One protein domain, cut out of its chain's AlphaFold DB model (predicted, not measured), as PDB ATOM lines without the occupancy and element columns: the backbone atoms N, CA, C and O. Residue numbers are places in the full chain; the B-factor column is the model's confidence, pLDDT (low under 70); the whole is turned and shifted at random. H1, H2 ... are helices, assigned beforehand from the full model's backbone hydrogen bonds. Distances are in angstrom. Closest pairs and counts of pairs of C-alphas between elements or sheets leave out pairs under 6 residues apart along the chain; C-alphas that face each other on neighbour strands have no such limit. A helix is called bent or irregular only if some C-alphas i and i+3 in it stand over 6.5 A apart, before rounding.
ATOM      1  N   SER A  90     -30.358  -7.164  21.572       95.56
ATOM      2  CA  SER A  90     -30.623  -5.836  22.142       95.56
ATOM      3  C   SER A  90     -31.656  -5.846  23.275       95.56
ATOM      4  O   SER A  90     -31.515  -5.079  24.228       95.56
ATOM      5  N   HIS A  91     -32.669  -6.717  23.220       94.69
ATOM      6  CA  HIS A  91     -33.638  -6.871  24.308       94.69
ATOM      7  C   HIS A  91     -32.977  -7.432  25.570       94.69
ATOM      8  O   HIS A  91     -33.256  -6.959  26.671       94.69
ATOM      9  N   TRP A  92     -32.070  -8.397  25.413       95.12
ATOM     10  CA  TRP A  92     -31.347  -9.011  26.528       95.12
ATOM     11  C   TRP A  92     -30.300  -8.081  27.128       95.12
ATOM     12  O   TRP A  92     -30.134  -8.066  28.348       95.12
ATOM     13  N   ASP A  93     -29.649  -7.268  26.297       96.12
ATOM     14  CA  ASP A  93     -28.736  -6.220  26.755       96.12
ATOM     15  C   ASP A  93     -29.495  -5.218  27.634       96.12
ATOM     16  O   ASP A  93     -29.124  -4.997  28.785       96.12
ATOM     17  N   TRP A  94     -30.643  -4.711  27.170       97.25
ATOM     18  CA  TRP A  94     -31.498  -3.843  27.987       97.25
ATOM     19  C   TRP A  94     -31.997  -4.535  29.264       97.25
ATOM     20  O   TRP A  94     -31.977  -3.943  30.349       97.25
ATOM     21  N   PHE A  95     -32.429  -5.795  29.157       96.38
ATOM     22  CA  PHE A  95     -32.931  -6.559  30.294       96.38
ATOM     23  C   PHE A  95     -31.868  -6.672  31.398       96.38
ATOM     24  O   PHE A  95     -32.145  -6.396  32.569       96.38
ATOM     25  N   ARG A  96     -30.632  -7.008  31.014       95.38
ATOM     26  CA  ARG A  96     -29.495  -7.183  31.923       95.38
ATOM     27  C   ARG A  96     -28.960  -5.864  32.465       95.38
ATOM     28  O   ARG A  96     -28.691  -5.764  33.658       95.38
ATOM     29  N   GLU A  97     -28.759  -4.882  31.599       97.50
ATOM     30  CA  GLU A  97     -28.012  -3.668  31.935       97.50
ATOM     31  C   GLU A  97     -28.906  -2.582  32.535       97.50
ATOM     32  O   GLU A  97     -28.428  -1.729  33.277       97.50
ATOM     33  N   THR A  98     -30.211  -2.618  32.248       97.88
ATOM     34  CA  THR A  98     -31.157  -1.582  32.680       97.88
ATOM     35  C   THR A  98     -32.263  -2.147  33.565       97.88
ATOM     36  O   THR A  98     -32.400  -1.741  34.721       97.88
ATOM     37  N   PHE A  99     -33.055  -3.093  33.058       96.94
ATOM     38  CA  PHE A  99     -34.273  -3.539  33.743       96.94
ATOM     39  C   PHE A  99     -33.995  -4.244  35.077       96.94
ATOM     40  O   PHE A  99     -34.656  -3.949  36.079       96.94
ATOM     41  N   LEU A 100     -33.032  -5.170  35.108       96.12
ATOM     42  CA  LEU A 100     -32.694  -5.924  36.316       96.12
ATOM     43  C   LEU A 100     -32.091  -5.033  37.422       96.12
ATOM     44  O   LEU A 100     -32.630  -5.068  38.534       96.12
ATOM     45  N   PRO A 101     -31.060  -4.194  37.172       97.00
ATOM     46  CA  PRO A 101     -30.517  -3.295  38.192       97.00
ATOM     47  C   PRO A 101     -31.568  -2.342  38.771       97.00
ATOM     48  O   PRO A 101     -31.641  -2.159  39.989       97.00
ATOM     49  N   GLU A 102     -32.425  -1.782  37.913       97.31
ATOM     50  CA  GLU A 102     -33.541  -0.928  38.323       97.31
ATOM     51  C   GLU A 102     -34.518  -1.679  39.235       97.31
ATOM     52  O   GLU A 102     -34.855  -1.221  40.329       97.31
ATOM     53  N   THR A 103     -34.932  -2.870  38.804       96.88
ATOM     54  CA  THR A 103     -35.861  -3.732  39.539       96.88
ATOM     55  C   THR A 103     -35.326  -4.087  40.925       96.88
ATOM     56  O   THR A 103     -36.065  -4.005  41.910       96.88
ATOM     57  N   VAL A 104     -34.042  -4.438  41.028       96.94
ATOM     58  CA  VAL A 104     -33.396  -4.758  42.307       96.94
ATOM     59  C   VAL A 104     -33.336  -3.530  43.212       96.94
ATOM     60  O   VAL A 104     -33.669  -3.626  44.395       96.94
ATOM     61  N   ARG A 105     -32.975  -2.358  42.672       97.50
ATOM     62  CA  ARG A 105     -32.920  -1.113  43.449       97.50
ATOM     63  C   ARG A 105     -34.284  -0.760  44.040       97.50
ATOM     64  O   ARG A 105     -34.375  -0.483  45.235       97.50
ATOM     65  N   GLN A 106     -35.344  -0.835  43.238       97.69
ATOM     66  CA  GLN A 106     -36.715  -0.593  43.695       97.69
ATOM     67  C   GLN A 106     -37.155  -1.602  44.764       97.69
ATOM     68  O   GLN A 106     -37.794  -1.220  45.744       97.69
ATOM     69  N   ALA A 107     -36.800  -2.881  44.609       97.50
ATOM     70  CA  ALA A 107     -37.138  -3.918  45.582       97.50
ATOM     71  C   ALA A 107     -36.412  -3.711  46.924       97.50
ATOM     72  O   ALA A 107     -36.994  -3.911  47.991       97.50
ATOM     73  N   ASN A 108     -35.154  -3.265  46.888       97.06
ATOM     74  CA  ASN A 108     -34.381  -2.943  48.089       97.06
ATOM     75  C   ASN A 108     -34.892  -1.688  48.803       97.06
ATOM     76  O   ASN A 108     -34.877  -1.648  50.030       97.06
ATOM     77  N   ALA A 109     -35.400  -0.707  48.055       97.69
ATOM     78  CA  ALA A 109     -36.044   0.488  48.598       97.69
ATOM     79  C   ALA A 109     -37.480   0.244  49.110       97.69
ATOM     80  O   ALA A 109     -38.126   1.174  49.584       97.69
ATOM     81  N   GLY A 110     -38.008  -0.981  48.992       96.94
ATOM     82  CA  GLY A 110     -39.376  -1.316  49.399       96.94
ATOM     83  C   GLY A 110     -40.469  -0.814  48.447       96.94
ATOM     84  O   GLY A 110     -41.647  -0.944  48.761       96.94
ATOM     85  N   ALA A 111     -40.109  -0.286  47.273       97.00
ATOM     86  CA  ALA A 111     -41.058   0.222  46.278       97.00
ATOM     87  C   ALA A 111     -41.743  -0.892  45.461       97.00
ATOM     88  O   ALA A 111     -42.712  -0.637  44.749       97.00
ATOM     89  N   ARG A 112     -41.246  -2.134  45.544       95.94
ATOM     90  CA  ARG A 112     -41.850  -3.326  44.928       95.94
ATOM     91  C   ARG A 112     -41.480  -4.608  45.692       95.94
ATOM     92  O   ARG A 112     -40.509  -4.593  46.449       95.94
ATOM     93  N   PRO A 113     -42.190  -5.734  45.476       96.25
ATOM     94  CA  PRO A 113     -41.847  -7.012  46.097       96.25
ATOM     95  C   PRO A 113     -40.438  -7.493  45.730       96.25
ATOM     96  O   PRO A 113     -39.996  -7.333  44.591       96.25
ATOM     97  N   LYS A 114     -39.774  -8.180  46.669       95.00
ATOM     98  CA  LYS A 114     -38.490  -8.881  46.457       95.00
ATOM     99  C   LYS A 114     -38.671 -10.205  45.701       95.00
ATOM    100  O   LYS A 114     -38.145 -11.242  46.085       95.00
ATOM    101  N   SER A 115     -39.462 -10.165  44.640       94.38
ATOM    102  CA  SER A 115     -39.743 -11.290  43.755       94.38
ATOM    103  C   SER A 115     -39.973 -10.763  42.347       94.38
ATOM    104  O   SER A 115     -40.691  -9.775  42.165       94.38
ATOM    105  N   LEU A 116     -39.414 -11.445  41.353       93.88
ATOM    106  CA  LEU A 116     -39.622 -11.133  39.947       93.88
ATOM    107  C   LEU A 116     -40.456 -12.243  39.306       93.88
ATOM    108  O   LEU A 116     -40.137 -13.420  39.435       93.88
ATOM    109  N   ARG A 117     -41.549 -11.860  38.643       95.00
ATOM    110  CA  ARG A 117     -42.391 -12.759  37.850       95.00
ATOM    111  C   ARG A 117     -42.349 -12.279  36.408       95.00
ATOM    112  O   ARG A 117     -42.629 -11.110  36.159       95.00
ATOM    113  N   ILE A 118     -41.993 -13.172  35.492       94.69
ATOM    114  CA  ILE A 118     -41.886 -12.895  34.058       94.69
ATOM    115  C   ILE A 118     -42.730 -13.929  33.319       94.69
ATOM    116  O   ILE A 118     -42.788 -15.088  33.728       94.69
ATOM    117  N   TRP A 119     -43.398 -13.500  32.253       95.81
ATOM    118  CA  TRP A 119     -44.160 -14.368  31.368       95.81
ATOM    119  C   TRP A 119     -43.592 -14.267  29.952       95.81
ATOM    120  O   TRP A 119     -43.634 -13.199  29.350       95.81
ATOM    121  N   SER A 120     -43.074 -15.383  29.436       94.94
ATOM    122  CA  SER A 120     -42.779 -15.554  28.011       94.94
ATOM    123  C   SER A 120     -44.058 -16.020  27.313       94.94
ATOM    124  O   SER A 120     -44.470 -17.179  27.435       94.94
ATOM    125  N   ALA A 121     -44.754 -15.086  26.667       92.88
ATOM    126  CA  ALA A 121     -45.940 -15.387  25.875       92.88
ATOM    127  C   ALA A 121     -45.507 -15.882  24.487       92.88
ATOM    128  O   ALA A 121     -44.649 -15.273  23.862       92.88
ATOM    129  N   ALA A 122     -46.118 -16.971  24.002       88.94
ATOM    130  CA  ALA A 122     -45.717 -17.657  22.765       88.94
ATOM    131  C   ALA A 122     -44.269 -18.200  22.792       88.94
ATOM    132  O   ALA A 122     -43.512 -18.038  21.840       88.94
ATOM    133  N   CYS A 123     -43.908 -18.913  23.866       90.25
ATOM    134  CA  CYS A 123     -42.547 -19.403  24.113       90.25
ATOM    135  C   CYS A 123     -42.017 -20.463  23.124       90.25
ATOM    136  O   CYS A 123     -40.848 -20.827  23.217       90.25
ATOM    137  N   SER A 124     -42.828 -20.949  22.175       90.56
ATOM    138  CA  SER A 124     -42.441 -21.973  21.192       90.56
ATOM    139  C   SER A 124     -41.804 -23.202  21.877       90.56
ATOM    140  O   SER A 124     -42.443 -23.804  22.736       90.56
ATOM    141  N   THR A 125     -40.559 -23.574  21.557       91.25
ATOM    142  CA  THR A 125     -39.800 -24.659  22.215       91.25
ATOM    143  C   THR A 125     -39.223 -24.290  23.586       91.25
ATOM    144  O   THR A 125     -38.644 -25.144  24.250       91.25
ATOM    145  N   GLY A 126     -39.398 -23.048  24.038       93.06
ATOM    146  CA  GLY A 126     -39.012 -22.578  25.369       93.06
ATOM    147  C   GLY A 126     -37.676 -21.841  25.436       93.06
ATOM    148  O   GLY A 126     -37.282 -21.438  26.528       93.06
ATOM    149  N   ASP A 127     -36.986 -21.618  24.314       94.06
ATOM    150  CA  ASP A 127     -35.649 -21.001  24.320       94.06
ATOM    151  C   ASP A 127     -35.650 -19.588  24.920       94.06
ATOM    152  O   ASP A 127     -34.724 -19.222  25.642       94.06
ATOM    153  N   GLU A 128     -36.703 -18.797  24.684       94.31
ATOM    154  CA  GLU A 128     -36.856 -17.475  25.305       94.31
ATOM    155  C   GLU A 128     -37.005 -17.588  26.829       94.31
ATOM    156  O   GLU A 128     -36.311 -16.900  27.574       94.31
ATOM    157  N   ALA A 129     -37.854 -18.500  27.308       94.31
ATOM    158  CA  ALA A 129     -38.031 -18.735  28.739       94.31
ATOM    159  C   ALA A 129     -36.729 -19.222  29.403       94.31
ATOM    160  O   ALA A 129     -36.392 -18.772  30.497       94.31
ATOM    161  N   CYS A 130     -35.968 -20.080  28.716       94.50
ATOM    162  CA  CYS A 130     -34.629 -20.493  29.140       94.50
ATOM    163  C   CYS A 130     -33.656 -19.309  29.189       94.50
ATOM    164  O   CYS A 130     -32.914 -19.161  30.157       94.50
ATOM    165  N   THR A 131     -33.690 -18.443  28.176       94.69
ATOM    166  CA  THR A 131     -32.853 -17.238  28.104       94.69
ATOM    167  C   THR A 131     -33.127 -16.295  29.276       94.69
ATOM    168  O   THR A 131     -32.188 -15.790  29.878       94.69
ATOM    169  N   ILE A 132     -34.396 -16.098  29.647       93.38
ATOM    170  CA  ILE A 132     -34.797 -15.271  30.800       93.38
ATOM    171  C   ILE A 132     -34.232 -15.818  32.119       93.38
ATOM    172  O   ILE A 132     -33.914 -15.043  33.020       93.38
ATOM    173  N   ALA A 133     -34.165 -17.143  32.256       91.81
ATOM    174  CA  ALA A 133     -33.737 -17.811  33.482       91.81
ATOM    175  C   ALA A 133     -32.208 -17.919  33.638       91.81
ATOM    176  O   ALA A 133     -31.755 -18.308  34.715       91.81
ATOM    177  N   THR A 134     -31.444 -17.614  32.581       85.62
ATOM    178  CA  THR A 134     -29.977 -17.746  32.522       85.62
ATOM    179  C   THR A 134     -29.281 -16.433  32.866       85.62
ATOM    180  O   THR A 134     -28.378 -16.465  33.730       85.62
TER     181      THR A 134
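What this domain is: This is residues 90 to 134 of the 134 residues of the protein "Protein-glutamate O-methyltransferase" of Planctomycetaceae bacterium (UniProt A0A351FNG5). The model is an open, elongated frame: a long bent helix, H1, makes one side, and from its end the chain folds back as an unnamed strip that makes the other side. At the far end of that strip residues 122 to 127 stick out in a turn, and the chain comes back inward as the short helix H2, which points along H1 again. The printed part has 45 residues with two named helices, H1 then H2, and no named strand; its class is all helix. It is loose, with a radius of gyration of the C-alphas of 12.1 A, and spans 37 by 20 by 15 A.

Where its parts are: Find C-alpha 90 at (-30.623, -5.836, 22.142), where H1, residues 90 to 108, begins. By its hydrogen bonds it was assigned as one helix, but it is bent: C-alphas 97 and 100 are 6.8 A apart. Arm H1a, residues 90 to 97, is 10.4 A long; arm H1b, residues 100 to 108, is 12.3 A long and ends at C-alpha 108, (-34.381, -2.943, 48.089). Look further on for H2, residues 127 to 133, 9.9 A long, ending at C-alpha 133, (-33.737, -17.811, 33.482).

How they stand to each other: H1a and H1b stand at a steep tilt of 36 degrees, only just past shallow. H1a and H2 are only just apart, with 8.3 A between their closest C-alphas. H1b and H2 are apart. In H1a, H1b and H2 every O i to N i+4 pair is within hydrogen-bond range.

The domain as a whole: Look for the two farthest C-alphas at Ala 109 and Thr 125, 36.6 A apart. The link from H1 to H2, residues 109 to 126, is long. Residues 122 to 127, of which 127 belongs to H2, stand free. The printed part has no cut and ends at Thr 134, the chain's last residue. Its mean pLDDT is 95.0, and no printed residue is under 70.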